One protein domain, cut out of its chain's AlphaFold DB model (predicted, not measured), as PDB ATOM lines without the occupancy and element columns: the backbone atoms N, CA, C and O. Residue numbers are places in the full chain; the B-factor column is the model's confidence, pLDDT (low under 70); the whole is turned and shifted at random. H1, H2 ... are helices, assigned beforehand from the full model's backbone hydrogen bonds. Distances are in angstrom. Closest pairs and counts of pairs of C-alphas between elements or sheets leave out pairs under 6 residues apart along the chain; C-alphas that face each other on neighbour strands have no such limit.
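Overview. This is residues 3 to 105 of the 263 residues of an uncharacterized protein of SAR202 cluster bacterium Io17-Chloro-G9 (UniProt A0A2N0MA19). Two helices, H3 and the longer H5, lie side by side and run the same way; short H2 crosses H3, small H4 packs on H5's first turns, and H1 touches no helix. The printed part has 103 residues with five named helices, H1 to H5 in order along the chain, and no named strand; its class is all helix, with 52 of the 103 printed residues in the helices, and it is compact, with a radius of gyration of the C-alphas of 13.6 A and spans of 38 by 30 by 24 A.

Arrangement. Start at H1, residues 6 to 12, apart from H2, residues 27 to 33. H2 touches H3, residues 44 to 56, about perpendicular at 76 degrees; their closest C-alphas, 33 and 51, are 6.1 A apart. H4, residues 71 to 75, touches residues 82 to 86 alone of H5, residues 81 to 100; the closest C-alphas, 72 and 83, are 6.4 A apart. H5 touches H3 at a shallow tilt of 3 degrees, the same way, closest at C-alphas 53 and 97, 5.2 A. Every helix has its O i to N i+4 pairs within hydrogen-bond range.

Along the chain. Find H1's start, C-alpha 6, at (-54.262, -7.050, -26.907). H3 runs 18.5 A; H5 runs 28.5 A to C-alpha 100 at (-37.211, -26.640, -25.186).

Size, cuts and confidence. The links H1 to H2 and H3 to H4 are long. The printed part has no cut; no printed residue is under 70 in pLDDT.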
ATOM      1  N   THR A   3     -49.270 -12.668 -28.314       97.38
ATOM      2  CA  THR A   3     -49.028 -11.326 -28.869       97.38
ATOM      3  C   THR A   3     -48.597 -10.334 -27.794       97.38
ATOM      4  O   THR A   3     -49.006 -10.451 -26.643       97.38
ATOM      5  N   ALA A   4     -47.822  -9.314 -28.154       95.62
ATOM      6  CA  ALA A   4     -47.607  -8.171 -27.265       95.62
ATOM      7  C   ALA A   4     -48.905  -7.350 -27.087       95.62
ATOM      8  O   ALA A   4     -49.346  -7.086 -25.972       95.62
ATOM      9  N   LYS A   5     -49.570  -6.990 -28.193       92.69
ATOM     10  CA  LYS A   5     -50.732  -6.076 -28.200       92.69
ATOM     11  C   LYS A   5     -52.061  -6.840 -28.066       92.69
ATOM     12  O   LYS A   5     -52.354  -7.719 -28.883       92.69
ATOM     13  N   ASP A   6     -52.923  -6.465 -27.117       93.38
ATOM     14  CA  ASP A   6     -54.262  -7.050 -26.907       93.38
ATOM     15  C   ASP A   6     -55.211  -6.767 -28.074       93.38
ATOM     16  O   ASP A   6     -56.065  -7.588 -28.409       93.38
ATOM     17  N   LYS A   7     -55.028  -5.636 -28.761       90.69
ATOM     18  CA  LYS A   7     -55.756  -5.326 -30.000       90.69
ATOM     19  C   LYS A   7     -55.588  -6.433 -31.047       90.69
ATOM     20  O   LYS A   7     -56.580  -6.863 -31.634       90.69
ATOM     21  N   LEU A   8     -54.365  -6.936 -31.241       91.31
ATOM     22  CA  LEU A   8     -54.101  -8.045 -32.166       91.31
ATOM     23  C   LEU A   8     -54.747  -9.341 -31.676       91.31
ATOM     24  O   LEU A   8     -55.296 -10.086 -32.480       91.31
ATOM     25  N   ARG A   9     -54.785  -9.560 -30.353       93.69
ATOM     26  CA  ARG A   9     -55.505 -10.686 -29.741       93.69
ATOM     27  C   ARG A   9     -56.975 -10.712 -30.144       93.69
ATOM     28  O   ARG A   9     -57.494 -11.763 -30.498       93.69
ATOM     29  N   ARG A  10     -57.640  -9.556 -30.112       91.31
ATOM     30  CA  ARG A  10     -59.063  -9.428 -30.464       91.31
ATOM     31  C   ARG A  10     -59.322  -9.514 -31.967       91.31
ATOM     32  O   ARG A  10     -60.380  -9.989 -32.353       91.31
ATOM     33  N   LEU A  11     -58.389  -9.039 -32.794       90.31
ATOM     34  CA  LEU A  11     -58.530  -9.035 -34.254       90.31
ATOM     35  C   LEU A  11     -58.211 -10.388 -34.898       90.31
ATOM     36  O   LEU A  11     -58.880 -10.770 -35.849       90.31
ATOM     37  N   LEU A  12     -57.182 -11.080 -34.405       90.62
ATOM     38  CA  LEU A  12     -56.622 -12.284 -35.029       90.62
ATOM     39  C   LEU A  12     -56.887 -13.564 -34.227       90.62
ATOM     40  O   LEU A  12     -56.574 -14.653 -34.692       90.62
ATOM     41  N   GLY A  13     -57.423 -13.447 -33.010       90.31
ATOM     42  CA  GLY A  13     -57.649 -14.590 -32.126       90.31
ATOM     43  C   GLY A  13     -58.901 -15.407 -32.444       90.31
ATOM     44  O   GLY A  13     -59.111 -16.432 -31.799       90.31
ATOM     45  N   ASP A  14     -59.739 -14.973 -33.390       91.50
ATOM     46  CA  ASP A  14     -60.924 -15.737 -33.787       91.50
ATOM     47  C   ASP A  14     -60.516 -17.092 -34.385       91.50
ATOM     48  O   ASP A  14     -59.621 -17.175 -35.225       91.50
ATOM     49  N   GLY A  15     -61.132 -18.169 -33.901       90.19
ATOM     50  CA  GLY A  15     -60.772 -19.545 -34.261       90.19
ATOM     51  C   GLY A  15     -59.497 -20.104 -33.608       90.19
ATOM     52  O   GLY A  15     -59.208 -21.285 -33.793       90.19
ATOM     53  N   ALA A  16     -58.742 -19.327 -32.822       92.94
ATOM     54  CA  ALA A  16     -57.571 -19.847 -32.113       92.94
ATOM     55  C   ALA A  16     -57.972 -20.651 -30.861       92.94
ATOM     56  O   ALA A  16     -58.731 -20.164 -30.025       92.94
ATOM     57  N   THR A  17     -57.385 -21.839 -30.671       95.12
ATOM     58  CA  THR A  17     -57.583 -22.672 -29.463       95.12
ATOM     59  C   THR A  17     -57.194 -21.937 -28.180       95.12
ATOM     60  O   THR A  17     -57.887 -22.013 -27.169       95.12
ATOM     61  N   LEU A  18     -56.079 -21.203 -28.229       95.44
ATOM     62  CA  LEU A  18     -55.572 -20.391 -27.131       95.44
ATOM     63  C   LEU A  18     -55.021 -19.076 -27.677       95.44
ATOM     64  O   LEU A  18     -54.270 -19.057 -28.659       95.44
ATOM     65  N   SER A  19     -55.369 -17.973 -27.019       96.06
ATOM     66  CA  SER A  19     -54.972 -16.631 -27.426       96.06
ATOM     67  C   SER A  19     -54.590 -15.784 -26.213       96.06
ATOM     68  O   SER A  19     -55.434 -15.508 -25.365       96.06
ATOM     69  N   VAL A  20     -53.334 -15.344 -26.151       96.56
ATOM     70  CA  VAL A  20     -52.741 -14.637 -25.001       96.56
ATOM     71  C   VAL A  20     -52.125 -13.316 -25.458       96.56
ATOM     72  O   VAL A  20     -51.502 -13.270 -26.519       96.56
ATOM     73  N   SER A  21     -52.290 -12.248 -24.674       97.25
ATOM     74  CA  SER A  21     -51.578 -10.977 -24.861       97.25
ATOM     75  C   SER A  21     -50.757 -10.628 -23.619       97.25
ATOM     76  O   SER A  21     -51.139 -11.023 -22.519       97.25
ATOM     77  N   SER A  22     -49.660  -9.878 -23.762       96.94
ATOM     78  CA  SER A  22     -48.910  -9.395 -22.591       96.94
ATOM     79  C   SER A  22     -49.675  -8.332 -21.797       96.94
ATOM     80  O   SER A  22     -49.391  -8.122 -20.631       96.94
ATOM     81  N   GLU A  23     -50.654  -7.654 -22.397       95.56
ATOM     82  CA  GLU A  23     -51.519  -6.700 -21.683       95.56
ATOM     83  C   GLU A  23     -52.633  -7.392 -20.874       95.56
ATOM     84  O   GLU A  23     -53.127  -6.820 -19.905       95.56
ATOM     85  N   GLN A  24     -53.064  -8.596 -21.278       95.25
ATOM     86  CA  GLN A  24     -54.114  -9.373 -20.603       95.25
ATOM     87  C   GLN A  24     -53.749 -10.868 -20.543       95.25
ATOM     88  O   GLN A  24     -54.435 -11.702 -21.151       95.25
ATOM     89  N   PRO A  25     -52.655 -11.236 -19.852       96.56
ATOM     90  CA  PRO A  25     -52.251 -12.627 -19.751       96.56
ATOM     91  C   PRO A  25     -53.157 -13.404 -18.781       96.56
ATOM     92  O   PRO A  25     -53.580 -12.859 -17.763       96.56
ATOM     93  N   PRO A  26     -53.443 -14.692 -19.039       96.50
ATOM     94  CA  PRO A  26     -54.063 -15.559 -18.043       96.50
ATOM     95  C   PRO A  26     -53.153 -15.770 -16.824       96.50
ATOM     96  O   PRO A  26     -51.946 -15.958 -16.984       96.50
ATOM     97  N   ASP A  27     -53.741 -15.873 -15.628       97.88
ATOM     98  CA  ASP A  27     -53.008 -16.045 -14.360       97.88
ATOM     99  C   ASP A  27     -52.016 -17.214 -14.377       97.88
ATOM    100  O   ASP A  27     -50.928 -17.125 -13.815       97.88
ATOM    101  N   TRP A  28     -52.359 -18.324 -15.037       97.81
ATOM    102  CA  TRP A  28     -51.488 -19.500 -15.100       97.81
ATOM    103  C   TRP A  28     -50.236 -19.264 -15.957       97.81
ATOM    104  O   TRP A  28     -49.184 -19.830 -15.662       97.81
ATOM    105  N   VAL A  29     -50.322 -18.400 -16.976       98.06
ATOM    106  CA  VAL A  29     -49.160 -17.967 -17.767       98.06
ATOM    107  C   VAL A  29     -48.291 -17.043 -16.921       98.06
ATOM    108  O   VAL A  29     -47.084 -17.248 -16.852       98.06
ATOM    109  N   VAL A  30     -48.895 -16.092 -16.201       98.25
ATOM    110  CA  VAL A  30     -48.174 -15.201 -15.275       98.25
ATOM    111  C   VAL A  30     -47.472 -15.995 -14.171       98.25
ATOM    112  O   VAL A  30     -46.306 -15.750 -13.883       98.25
ATOM    113  N   ALA A  31     -48.126 -17.004 -13.596       97.94
ATOM    114  CA  ALA A  31     -47.530 -17.866 -12.577       97.94
ATOM    115  C   ALA A  31     -46.319 -18.667 -13.094       97.94
ATOM    116  O   ALA A  31     -45.449 -19.043 -12.309       97.94
ATOM    117  N   GLY A  32     -46.272 -18.953 -14.399       97.25
ATOM    118  CA  GLY A  32     -45.182 -19.685 -15.040       97.25
ATOM    119  C   GLY A  32     -44.038 -18.820 -15.562       97.25
ATOM    120  O   GLY A  32     -42.885 -19.236 -15.497       97.25
ATOM    121  N   VAL A  33     -44.364 -17.642 -16.094       97.81
ATOM    122  CA  VAL A  33     -43.440 -16.768 -16.839       97.81
ATOM    123  C   VAL A  33     -43.017 -15.551 -16.011       97.81
ATOM    124  O   VAL A  33     -41.934 -15.006 -16.214       97.81
ATOM    125  N   GLY A  34     -43.853 -15.136 -15.059       98.06
ATOM    126  CA  GLY A  34     -43.766 -13.861 -14.355       98.06
ATOM    127  C   GLY A  34     -44.665 -12.787 -14.970       98.06
ATOM    128  O   GLY A  34     -45.219 -12.952 -16.061       98.06
ATOM    129  N   GLU A  35     -44.806 -11.673 -14.251       97.94
ATOM    130  CA  GLU A  35     -45.571 -10.510 -14.709       97.94
ATOM    131  C   GLU A  35     -44.988  -9.946 -16.017       97.94
ATOM    132  O   GLU A  35     -43.763  -9.802 -16.129       97.94
ATOM    133  N   PRO A  36     -45.833  -9.615 -17.009       97.56
ATOM    134  CA  PRO A  36     -45.375  -8.969 -18.227       97.56
ATOM    135  C   PRO A  36     -44.811  -7.576 -17.916       97.56
ATOM    136  O   PRO A  36     -45.375  -6.836 -17.103       97.56
ATOM    137  N   PRO A  37     -43.717  -7.165 -18.578       96.94
ATOM    138  CA  PRO A  37     -43.268  -5.785 -18.500       96.94
ATOM    139  C   PRO A  37     -44.271  -4.859 -19.221       96.94
ATOM    140  O   PRO A  37     -45.116  -5.327 -19.992       96.94
ATOM    141  N   PRO A  38     -44.180  -3.531 -19.022       95.12
ATOM    142  CA  PRO A  38     -45.016  -2.578 -19.746       95.12
ATOM    143  C   PRO A  38     -44.926  -2.764 -21.266       95.12
ATOM    144  O   PRO A  38     -43.853  -3.047 -21.798       95.12
ATOM    145  N   ILE A  39     -46.031  -2.524 -21.979       92.38
ATOM    146  CA  ILE A  39     -46.100  -2.667 -23.447       92.38
ATOM    147  C   ILE A  39     -45.066  -1.801 -24.191       92.38
ATOM    148  O   ILE A  39     -44.609  -2.159 -25.275       92.38
ATOM    149  N   TYR A  40     -44.661  -0.685 -23.583       91.69
ATOM    150  CA  TYR A  40     -43.590   0.194 -24.048       91.69
ATOM    151  C   TYR A  40     -42.285  -0.116 -23.307       91.69
ATOM    152  O   TYR A  40     -41.797   0.683 -22.511       91.69
ATOM    153  N   SER A  41     -41.751  -1.316 -23.523       95.19
ATOM    154  CA  SER A  41     -40.460  -1.743 -22.979       95.19
ATOM    155  C   SER A  41     -39.676  -2.543 -24.012       95.19
ATOM    156  O   SER A  41     -40.236  -3.075 -24.970       95.19
ATOM    157  N   ILE A  42     -38.363  -2.637 -23.812       95.75
ATOM    158  CA  ILE A  42     -37.495  -3.472 -24.647       95.75
ATOM    159  C   ILE A  42     -37.802  -4.957 -24.395       95.75
ATOM    160  O   ILE A  42     -37.745  -5.768 -25.317       95.75
ATOM    161  N   GLU A  43     -38.169  -5.299 -23.160       97.25
ATOM    162  CA  GLU A  43     -38.338  -6.657 -22.647       97.25
ATOM    163  C   GLU A  43     -39.670  -7.324 -23.031       97.25
ATOM    164  O   GLU A  43     -39.783  -8.547 -22.950       97.25
ATOM    165  N   VAL A  44     -40.685  -6.571 -23.472       97.62
ATOM    166  CA  VAL A  44     -42.021  -7.139 -23.747       97.62
ATOM    167  C   VAL A  44     -42.002  -8.239 -24.810       97.62
ATOM    168  O   VAL A  44     -42.689  -9.249 -24.665       97.62
ATOM    169  N   ASN A  45     -41.163  -8.107 -25.839       97.88
ATOM    170  CA  ASN A  45     -41.053  -9.125 -26.884       97.88
ATOM    171  C   ASN A  45     -40.414 -10.417 -26.361       97.88
ATOM    172  O   ASN A  45     -40.843 -11.501 -26.745       97.88
ATOM    173  N   GLN A  46     -39.447 -10.312 -25.441       98.19
ATOM    174  CA  GLN A  46     -38.901 -11.480 -24.750       98.19
ATOM    175  C   GLN A  46     -39.992 -12.171 -23.928       98.19
ATOM    176  O   GLN A  46     -40.135 -13.387 -24.014       98.19
ATOM    177  N   TRP A  47     -40.798 -11.412 -23.178       98.50
ATOM    178  CA  TRP A  47     -41.894 -11.995 -22.401       98.50
ATOM    179  C   TRP A  47     -42.885 -12.756 -23.293       98.50
ATOM    180  O   TRP A  47     -43.301 -13.857 -22.943       98.50
ATOM    181  N   VAL A  48     -43.215 -12.226 -24.476       98.50
ATOM    182  CA  VAL A  48     -44.108 -12.888 -25.443       98.50
ATOM    183  C   VAL A  48     -43.545 -14.230 -25.923       98.50
ATOM    184  O   VAL A  48     -44.281 -15.219 -25.964       98.50
ATOM    185  N   VAL A  49     -42.248 -14.300 -26.235       98.50
ATOM    186  CA  VAL A  49     -41.595 -15.562 -26.625       98.50
ATOM    187  C   VAL A  49     -41.540 -16.542 -25.450       98.50
ATOM    188  O   VAL A  49     -41.891 -17.710 -25.617       98.50
ATOM    189  N   ASN A  50     -41.206 -16.070 -24.247       98.50
ATOM    190  CA  ASN A  50     -41.182 -16.897 -23.037       98.50
ATOM    191  C   ASN A  50     -42.578 -17.439 -22.685       98.50
ATOM    192  O   ASN A  50     -42.718 -18.581 -22.253       98.50
ATOM    193  N   ALA A  51     -43.633 -16.651 -22.906       98.44
ATOM    194  CA  ALA A  51     -45.007 -17.099 -22.733       98.44
ATOM    195  C   ALA A  51     -45.375 -18.192 -23.740       98.44
ATOM    196  O   ALA A  51     -45.952 -19.203 -23.344       98.44
ATOM    197  N   ALA A  52     -44.993 -18.047 -25.012       98.00
ATOM    198  CA  ALA A  52     -45.176 -19.105 -26.003       98.00
ATOM    199  C   ALA A  52     -44.432 -20.388 -25.609       98.00
ATOM    200  O   ALA A  52     -45.028 -21.464 -25.612       98.00
ATOM    201  N   GLN A  53     -43.171 -20.273 -25.187       97.56
ATOM    202  CA  GLN A  53     -42.377 -21.394 -24.684       97.56
ATOM    203  C   GLN A  53     -43.056 -22.097 -23.503       97.56
ATOM    204  O   GLN A  53     -43.210 -23.319 -23.502       97.56
ATOM    205  N   TYR A  54     -43.495 -21.335 -22.501       97.88
ATOM    206  CA  TYR A  54     -44.160 -21.887 -21.329       97.88
ATOM    207  C   TYR A  54     -45.457 -22.611 -21.698       97.88
ATOM    208  O   TYR A  54     -45.673 -23.733 -21.243       97.88
ATOM    209  N   ILE A  55     -46.283 -22.017 -22.559       97.19
ATOM    210  CA  ILE A  55     -47.528 -22.621 -23.053       97.19
ATOM    211  C   ILE A  55     -47.241 -23.948 -23.772       97.19
ATOM    212  O   ILE A  55     -47.845 -24.967 -23.436       97.19
ATOM    213  N   LEU A  56     -46.273 -23.961 -24.695       96.06
ATOM    214  CA  LEU A  56     -45.867 -25.159 -25.444       96.06
ATOM    215  C   LEU A  56     -45.273 -26.256 -24.540       96.06
ATOM    216  O   LEU A  56     -45.291 -27.429 -24.897       96.06
ATOM    217  N   SER A  57     -44.779 -25.904 -23.347       94.94
ATOM    218  CA  SER A  57     -44.328 -26.885 -22.347       94.94
ATOM    219  C   SER A  57     -45.472 -27.590 -21.605       94.94
ATOM    220  O   SER A  57     -45.240 -28.596 -20.931       94.94
ATOM    221  N   LYS A  58     -46.696 -27.043 -21.660       95.00
ATOM    222  CA  LYS A  58     -47.878 -27.585 -20.969       95.00
ATOM    223  C   LYS A  58     -48.775 -28.387 -21.890       95.00
ATOM    224  O   LYS A  58     -49.338 -29.390 -21.459       95.00
ATOM    225  N   GLU A  59     -48.902 -27.940 -23.129       91.50
ATOM    226  CA  GLU A  59     -49.824 -28.498 -24.105       91.50
ATOM    227  C   GLU A  59     -49.163 -28.547 -25.482       91.50
ATOM    228  O   GLU A  59     -48.323 -27.712 -25.821       91.50
ATOM    229  N   GLN A  60     -49.546 -29.543 -26.280       90.31
ATOM    230  CA  GLN A  60     -49.087 -29.673 -27.657       90.31
ATOM    231  C   GLN A  60     -49.998 -28.879 -28.592       90.31
ATOM    232  O   GLN A  60     -51.221 -28.928 -28.465       90.31
ATOM    233  N   PHE A  61     -49.391 -28.179 -29.548       92.75
ATOM    234  CA  PHE A  61     -50.083 -27.412 -30.577       92.75
ATOM    235  C   PHE A  61     -49.455 -27.704 -31.936       92.75
ATOM    236  O   PHE A  61     -48.230 -27.753 -32.041       92.75
ATOM    237  N   ASP A  62     -50.283 -27.814 -32.974       91.19
ATOM    238  CA  ASP A  62     -49.812 -27.987 -34.356       91.19
ATOM    239  C   ASP A  62     -49.232 -26.685 -34.937       91.19
ATOM    240  O   ASP A  62     -48.353 -26.707 -35.795       91.19
ATOM    241  N   LEU A  63     -49.717 -25.529 -34.460       93.88
ATOM    242  CA  LEU A  63     -49.284 -24.206 -34.907       93.88
ATOM    243  C   LEU A  63     -49.314 -23.185 -33.763       93.88
ATOM    244  O   LEU A  63     -50.346 -22.959 -33.125       93.88
ATOM    245  N   ALA A  64     -48.199 -22.480 -33.578       95.31
ATOM    246  CA  ALA A  64     -48.108 -21.312 -32.713       95.31
ATOM    247  C   ALA A  64     -47.783 -20.061 -33.542       95.31
ATOM    248  O   ALA A  64     -46.727 -19.968 -34.157       95.31
ATOM    249  N   TYR A  65     -48.683 -19.075 -33.519       96.12
ATOM    250  CA  TYR A  65     -48.410 -17.733 -34.035       96.12
ATOM    251  C   TYR A  65     -47.994 -16.812 -32.886       96.12
ATOM    252  O   TYR A  65     -48.774 -16.605 -31.947       96.12
ATOM    253  N   VAL A  66     -46.761 -16.306 -32.946       97.38
ATOM    254  CA  VAL A  66     -46.149 -15.437 -31.934       97.38
ATOM    255  C   VAL A  66     -45.812 -14.105 -32.594       97.38
ATOM    256  O   VAL A  66     -45.032 -14.079 -33.540       97.38
ATOM    257  N   THR A  67     -46.408 -13.009 -32.123       96.62
ATOM    258  CA  THR A  67     -46.212 -11.676 -32.716       96.62
ATOM    259  C   THR A  67     -45.774 -10.654 -31.676       96.62
ATOM    260  O   THR A  67     -46.332 -10.539 -30.584       96.62
ATOM    261  N   THR A  68     -44.749  -9.895 -32.028       96.38
ATOM    262  CA  THR A  68     -44.099  -8.904 -31.172       96.38
ATOM    263  C   THR A  68     -44.702  -7.508 -31.360       96.38
ATOM    264  O   THR A  68     -45.689  -7.328 -32.072       96.38
ATOM    265  N   THR A  69     -44.122  -6.510 -30.694       95.19
ATOM    266  CA  THR A  69     -44.328  -5.083 -30.976       95.19
ATOM    267  C   THR A  69     -43.030  -4.452 -31.471       95.19
ATOM    268  O   THR A  69     -41.933  -4.862 -31.098       95.19
ATOM    269  N   ASP A  70     -43.153  -3.425 -32.291       95.06
ATOM    270  CA  ASP A  70     -42.085  -2.646 -32.908       95.06
ATOM    271  C   ASP A  70     -41.651  -1.427 -32.072       95.06
ATOM    272  O   ASP A  70     -40.906  -0.574 -32.552       95.06
ATOM    273  N   TYR A  71     -42.068  -1.347 -30.800       94.06
ATOM    274  CA  TYR A  71     -41.725  -0.245 -29.887       94.06
ATOM    275  C   TYR A  71     -40.223   0.085 -29.873       94.06
ATOM    276  O   TYR A  71     -39.838   1.246 -30.037       94.06
ATOM    277  N   ALA A  72     -39.366  -0.928 -29.711       95.19
ATOM    278  CA  ALA A  72     -37.921  -0.724 -29.685       95.19
ATOM    279  C   ALA A  72     -37.399  -0.182 -31.027       95.19
ATOM    280  O   ALA A  72     -36.530   0.681 -31.036       95.19
ATOM    281  N   MET A  73     -37.963  -0.623 -32.154       95.50
ATOM    282  CA  MET A  73     -37.544  -0.220 -33.502       95.50
ATOM    283  C   MET A  73     -38.010   1.193 -33.868       95.50
ATOM    284  O   MET A  73     -37.317   1.883 -34.620       95.50
ATOM    285  N   HIS A  74     -39.152   1.630 -33.331       95.12
ATOM    286  CA  HIS A  74     -39.598   3.023 -33.395       95.12
ATOM    287  C   HIS A  74     -38.713   3.955 -32.561       95.12
ATOM    288  O   HIS A  74     -38.494   5.102 -32.944       95.12
ATOM    289  N   THR A  75     -38.196   3.464 -31.434       94.56
ATOM    290  CA  THR A  75     -37.454   4.293 -30.473       94.56
ATOM    291  C   THR A  75     -35.965   4.374 -30.804       94.56
ATOM    292  O   THR A  75     -35.383   5.450 -30.714       94.56
ATOM    293  N   TYR A  76     -35.364   3.254 -31.213       96.12
ATOM    294  CA  TYR A  76     -33.917   3.108 -31.334       96.12
ATOM    295  C   TYR A  76     -33.503   2.701 -32.747       96.12
ATOM    296  O   TYR A  76     -34.056   1.767 -33.344       96.12
ATOM    297  N   ALA A  77     -32.512   3.396 -33.301       96.50
ATOM    298  CA  ALA A  77     -31.974   3.072 -34.616       96.50
ATOM    299  C   ALA A  77     -31.161   1.760 -34.597       96.50
ATOM    300  O   ALA A  77     -30.604   1.379 -33.563       96.50
ATOM    301  N   PRO A  78     -31.034   1.063 -35.744       96.00
ATOM    302  CA  PRO A  78     -30.133  -0.076 -35.854       96.00
ATOM    303  C   PRO A  78     -28.709   0.309 -35.433       96.00
ATOM    304  O   PRO A  78     -28.149   1.277 -35.944       96.00
ATOM    305  N   GLY A  79     -28.123  -0.466 -34.519       95.12
ATOM    306  CA  GLY A  79     -26.775  -0.233 -33.990       95.12
ATOM    307  C   GLY A  79     -26.718   0.582 -32.696       95.12
ATOM    308  O   GLY A  79     -25.663   0.615 -32.067       95.12
ATOM    309  N   GLU A  80     -27.824   1.188 -32.256       97.75
ATOM    310  CA  GLU A  80     -27.893   1.774 -30.915       97.75
ATOM    311  C   GLU A  80     -27.863   0.677 -29.835       97.75
ATOM    312  O   GLU A  80     -28.420  -0.405 -30.059       97.75
ATOM    313  N   PRO A  81     -27.241   0.923 -28.662       98.12
ATOM    314  CA  PRO A  81     -27.097  -0.086 -27.609       98.12
ATOM    315  C   PRO A  81     -28.416  -0.748 -27.197       98.12
ATOM    316  O   PRO A  81     -28.464  -1.955 -26.979       98.12
ATOM    317  N   GLU A  82     -29.499   0.020 -27.127       97.69
ATOM    318  CA  GLU A  82     -30.838  -0.442 -26.776       97.69
ATOM    319  C   GLU A  82     -31.450  -1.328 -27.866       97.69
ATOM    320  O   GLU A  82     -32.064  -2.350 -27.553       97.69
ATOM    321  N   SER A  83     -31.237  -0.984 -29.140       97.12
ATOM    322  CA  SER A  83     -31.663  -1.801 -30.281       97.12
ATOM    323  C   SER A  83     -30.895  -3.125 -30.319       97.12
ATOM    324  O   SER A  83     -31.492  -4.191 -30.459       97.12
ATOM    325  N   LEU A  84     -29.576  -3.083 -30.103       98.00
ATOM    326  CA  LEU A  84     -28.738  -4.282 -30.020       98.00
ATOM    327  C   LEU A  84     -29.160  -5.173 -28.850       98.00
ATOM    328  O   LEU A  84     -29.405  -6.361 -29.049       98.00
ATOM    329  N   ARG A  85     -29.356  -4.591 -27.661       98.00
ATOM    330  CA  ARG A  85     -29.876  -5.303 -26.487       98.00
ATOM    331  C   ARG A  85     -31.228  -5.950 -26.776       98.00
ATOM    332  O   ARG A  85     -31.442  -7.086 -26.366       98.00
ATOM    333  N   HIS A  86     -32.135  -5.248 -27.456       97.94
ATOM    334  CA  HIS A  86     -33.440  -5.791 -27.827       97.94
ATOM    335  C   HIS A  86     -33.316  -7.052 -28.692       97.94
ATOM    336  O   HIS A  86     -33.973  -8.058 -28.426       97.94
ATOM    337  N   ILE A  87     -32.446  -7.012 -29.702       97.56
ATOM    338  CA  ILE A  87     -32.190  -8.166 -30.564       97.56
ATOM    339  C   ILE A  87     -31.526  -9.303 -29.778       97.56
ATOM    340  O   ILE A  87     -31.948 -10.445 -29.914       97.56
ATOM    341  N   GLU A  88     -30.558  -9.014 -28.905       98.31
ATOM    342  CA  GLU A  88     -29.878 -10.027 -28.082       98.31
ATOM    343  C   GLU A  88     -30.825 -10.772 -27.128       98.31
ATOM    344  O   GLU A  88     -30.707 -11.990 -26.961       98.31
ATOM    345  N   ILE A  89     -31.763 -10.073 -26.478       97.56
ATOM    346  CA  ILE A  89     -32.731 -10.736 -25.587       97.56
ATOM    347  C   ILE A  89     -33.750 -11.566 -26.371       97.56
ATOM    348  O   ILE A  89     -34.161 -12.624 -25.893       97.56
ATOM    349  N   LEU A  90     -34.140 -11.108 -27.565       97.50
ATOM    350  CA  LEU A  90     -35.086 -11.814 -28.421       97.50
ATOM    351  C   LEU A  90     -34.447 -13.072 -29.016       97.50
ATOM    352  O   LEU A  90     -35.056 -14.138 -28.970       97.50
ATOM    353  N   ASP A  91     -33.207 -12.968 -29.499       98.19
ATOM    354  CA  ASP A  91     -32.407 -14.095 -29.990       98.19
ATOM    355  C   ASP A  91     -32.263 -15.182 -28.919       98.19
ATOM    356  O   ASP A  91     -32.567 -16.350 -29.167       98.19
ATOM    357  N   ARG A  92     -31.920 -14.790 -27.685       98.50
ATOM    358  CA  ARG A  92     -31.831 -15.723 -26.556       98.50
ATOM    359  C   ARG A  92     -33.156 -16.430 -26.280       98.50
ATOM    360  O   ARG A  92     -33.163 -17.648 -26.146       98.50
ATOM    361  N   ALA A  93     -34.260 -15.685 -26.218       98.31
ATOM    362  CA  ALA A  93     -35.582 -16.250 -25.953       98.31
ATOM    363  C   ALA A  93     -36.015 -17.236 -27.053       98.31
ATOM    364  O   ALA A  93     -36.548 -18.306 -26.764       98.31
ATOM    365  N   ILE A  94     -35.739 -16.912 -28.322       98.06
ATOM    366  CA  ILE A  94     -35.992 -17.813 -29.455       98.06
ATOM    367  C   ILE A  94     -35.112 -19.063 -29.348       98.06
ATOM    368  O   ILE A  94     -35.599 -20.174 -29.556       98.06
ATOM    369  N   GLY A  95     -33.836 -18.909 -28.989       97.75
ATOM    370  CA  GLY A  95     -32.923 -20.029 -28.762       97.75
ATOM    371  C   GLY A  95     -33.403 -20.969 -27.655       97.75
ATOM    372  O   GLY A  95     -33.400 -22.186 -27.838       97.75
ATOM    373  N   GLU A  96     -33.869 -20.421 -26.532       97.56
ATOM    374  CA  GLU A  96     -34.446 -21.183 -25.419       97.56
ATOM    375  C   GLU A  96     -35.738 -21.907 -25.835       97.56
ATOM    376  O   GLU A  96     -35.906 -23.091 -25.532       97.56
ATOM    377  N   LEU A  97     -36.619 -21.240 -26.593       96.88
ATOM    378  CA  LEU A  97     -37.814 -21.854 -27.174       96.88
ATOM    379  C   LEU A  97     -37.444 -23.055 -28.054       96.88
ATOM    380  O   LEU A  97     -37.939 -24.159 -27.817       96.88
ATOM    381  N   VAL A  98     -36.536 -22.854 -29.013       96.31
ATOM    382  CA  VAL A  98     -36.075 -23.891 -29.947       96.31
ATOM    383  C   VAL A  98     -35.494 -25.100 -29.214       96.31
ATOM    384  O   VAL A  98     -35.763 -26.237 -29.584       96.31
ATOM    385  N   GLN A  99     -34.718 -24.874 -28.153       95.56
ATOM    386  CA  GLN A  99     -34.120 -25.954 -27.365       95.56
ATOM    387  C   GLN A  99     -35.141 -26.722 -26.518       95.56
ATOM    388  O   GLN A  99     -34.933 -27.897 -26.218       95.56
ATOM    389  N   SER A 100     -36.224 -26.063 -26.104       94.12
ATOM    390  CA  SER A 100     -37.211 -26.640 -25.186       94.12
ATOM    391  C   SER A 100     -38.299 -27.479 -25.858       94.12
ATOM    392  O   SER A 100     -38.938 -28.283 -25.179       94.12
ATOM    393  N   VAL A 101     -38.508 -27.315 -27.168       90.56
ATOM    394  CA  VAL A 101     -39.557 -28.014 -27.920       90.56
ATOM    395  C   VAL A 101     -38.909 -28.969 -28.929       90.56
ATOM    396  O   VAL A 101     -38.340 -28.513 -29.923       90.56
ATOM    397  N   PRO A 102     -38.967 -30.295 -28.701       88.19
ATOM    398  CA  PRO A 102     -38.428 -31.274 -29.639       88.19
ATOM    399  C   PRO A 102     -39.047 -31.130 -31.033       88.19
ATOM    400  O   PRO A 102     -40.255 -30.956 -31.152       88.19
ATOM    401  N   GLU A 103     -38.212 -31.232 -32.072       88.38
ATOM    402  CA  GLU A 103     -38.634 -31.227 -33.487       88.38
ATOM    403  C   GLU A 103     -39.399 -29.964 -33.931       88.38
ATOM    404  O   GLU A 103     -40.081 -29.967 -34.956       88.38
ATOM    405  N   ILE A 104     -39.256 -28.856 -33.195       92.56
ATOM    406  CA  ILE A 104     -39.885 -27.589 -33.558       92.56
ATOM    407  C   ILE A 104     -39.365 -27.066 -34.900       92.56
ATOM    408  O   ILE A 104     -38.158 -26.966 -35.144       92.56
ATOM    409  N   GLN A 105     -40.302 -26.668 -35.755       94.31
ATOM    410  CA  GLN A 105     -40.019 -25.863 -36.935       94.31
ATOM    411  C   GLN A 105     -40.329 -24.406 -36.613       94.31
ATOM    412  O   GLN A 105     -41.413 -24.088 -36.125       94.31
TER     413      GLN A 105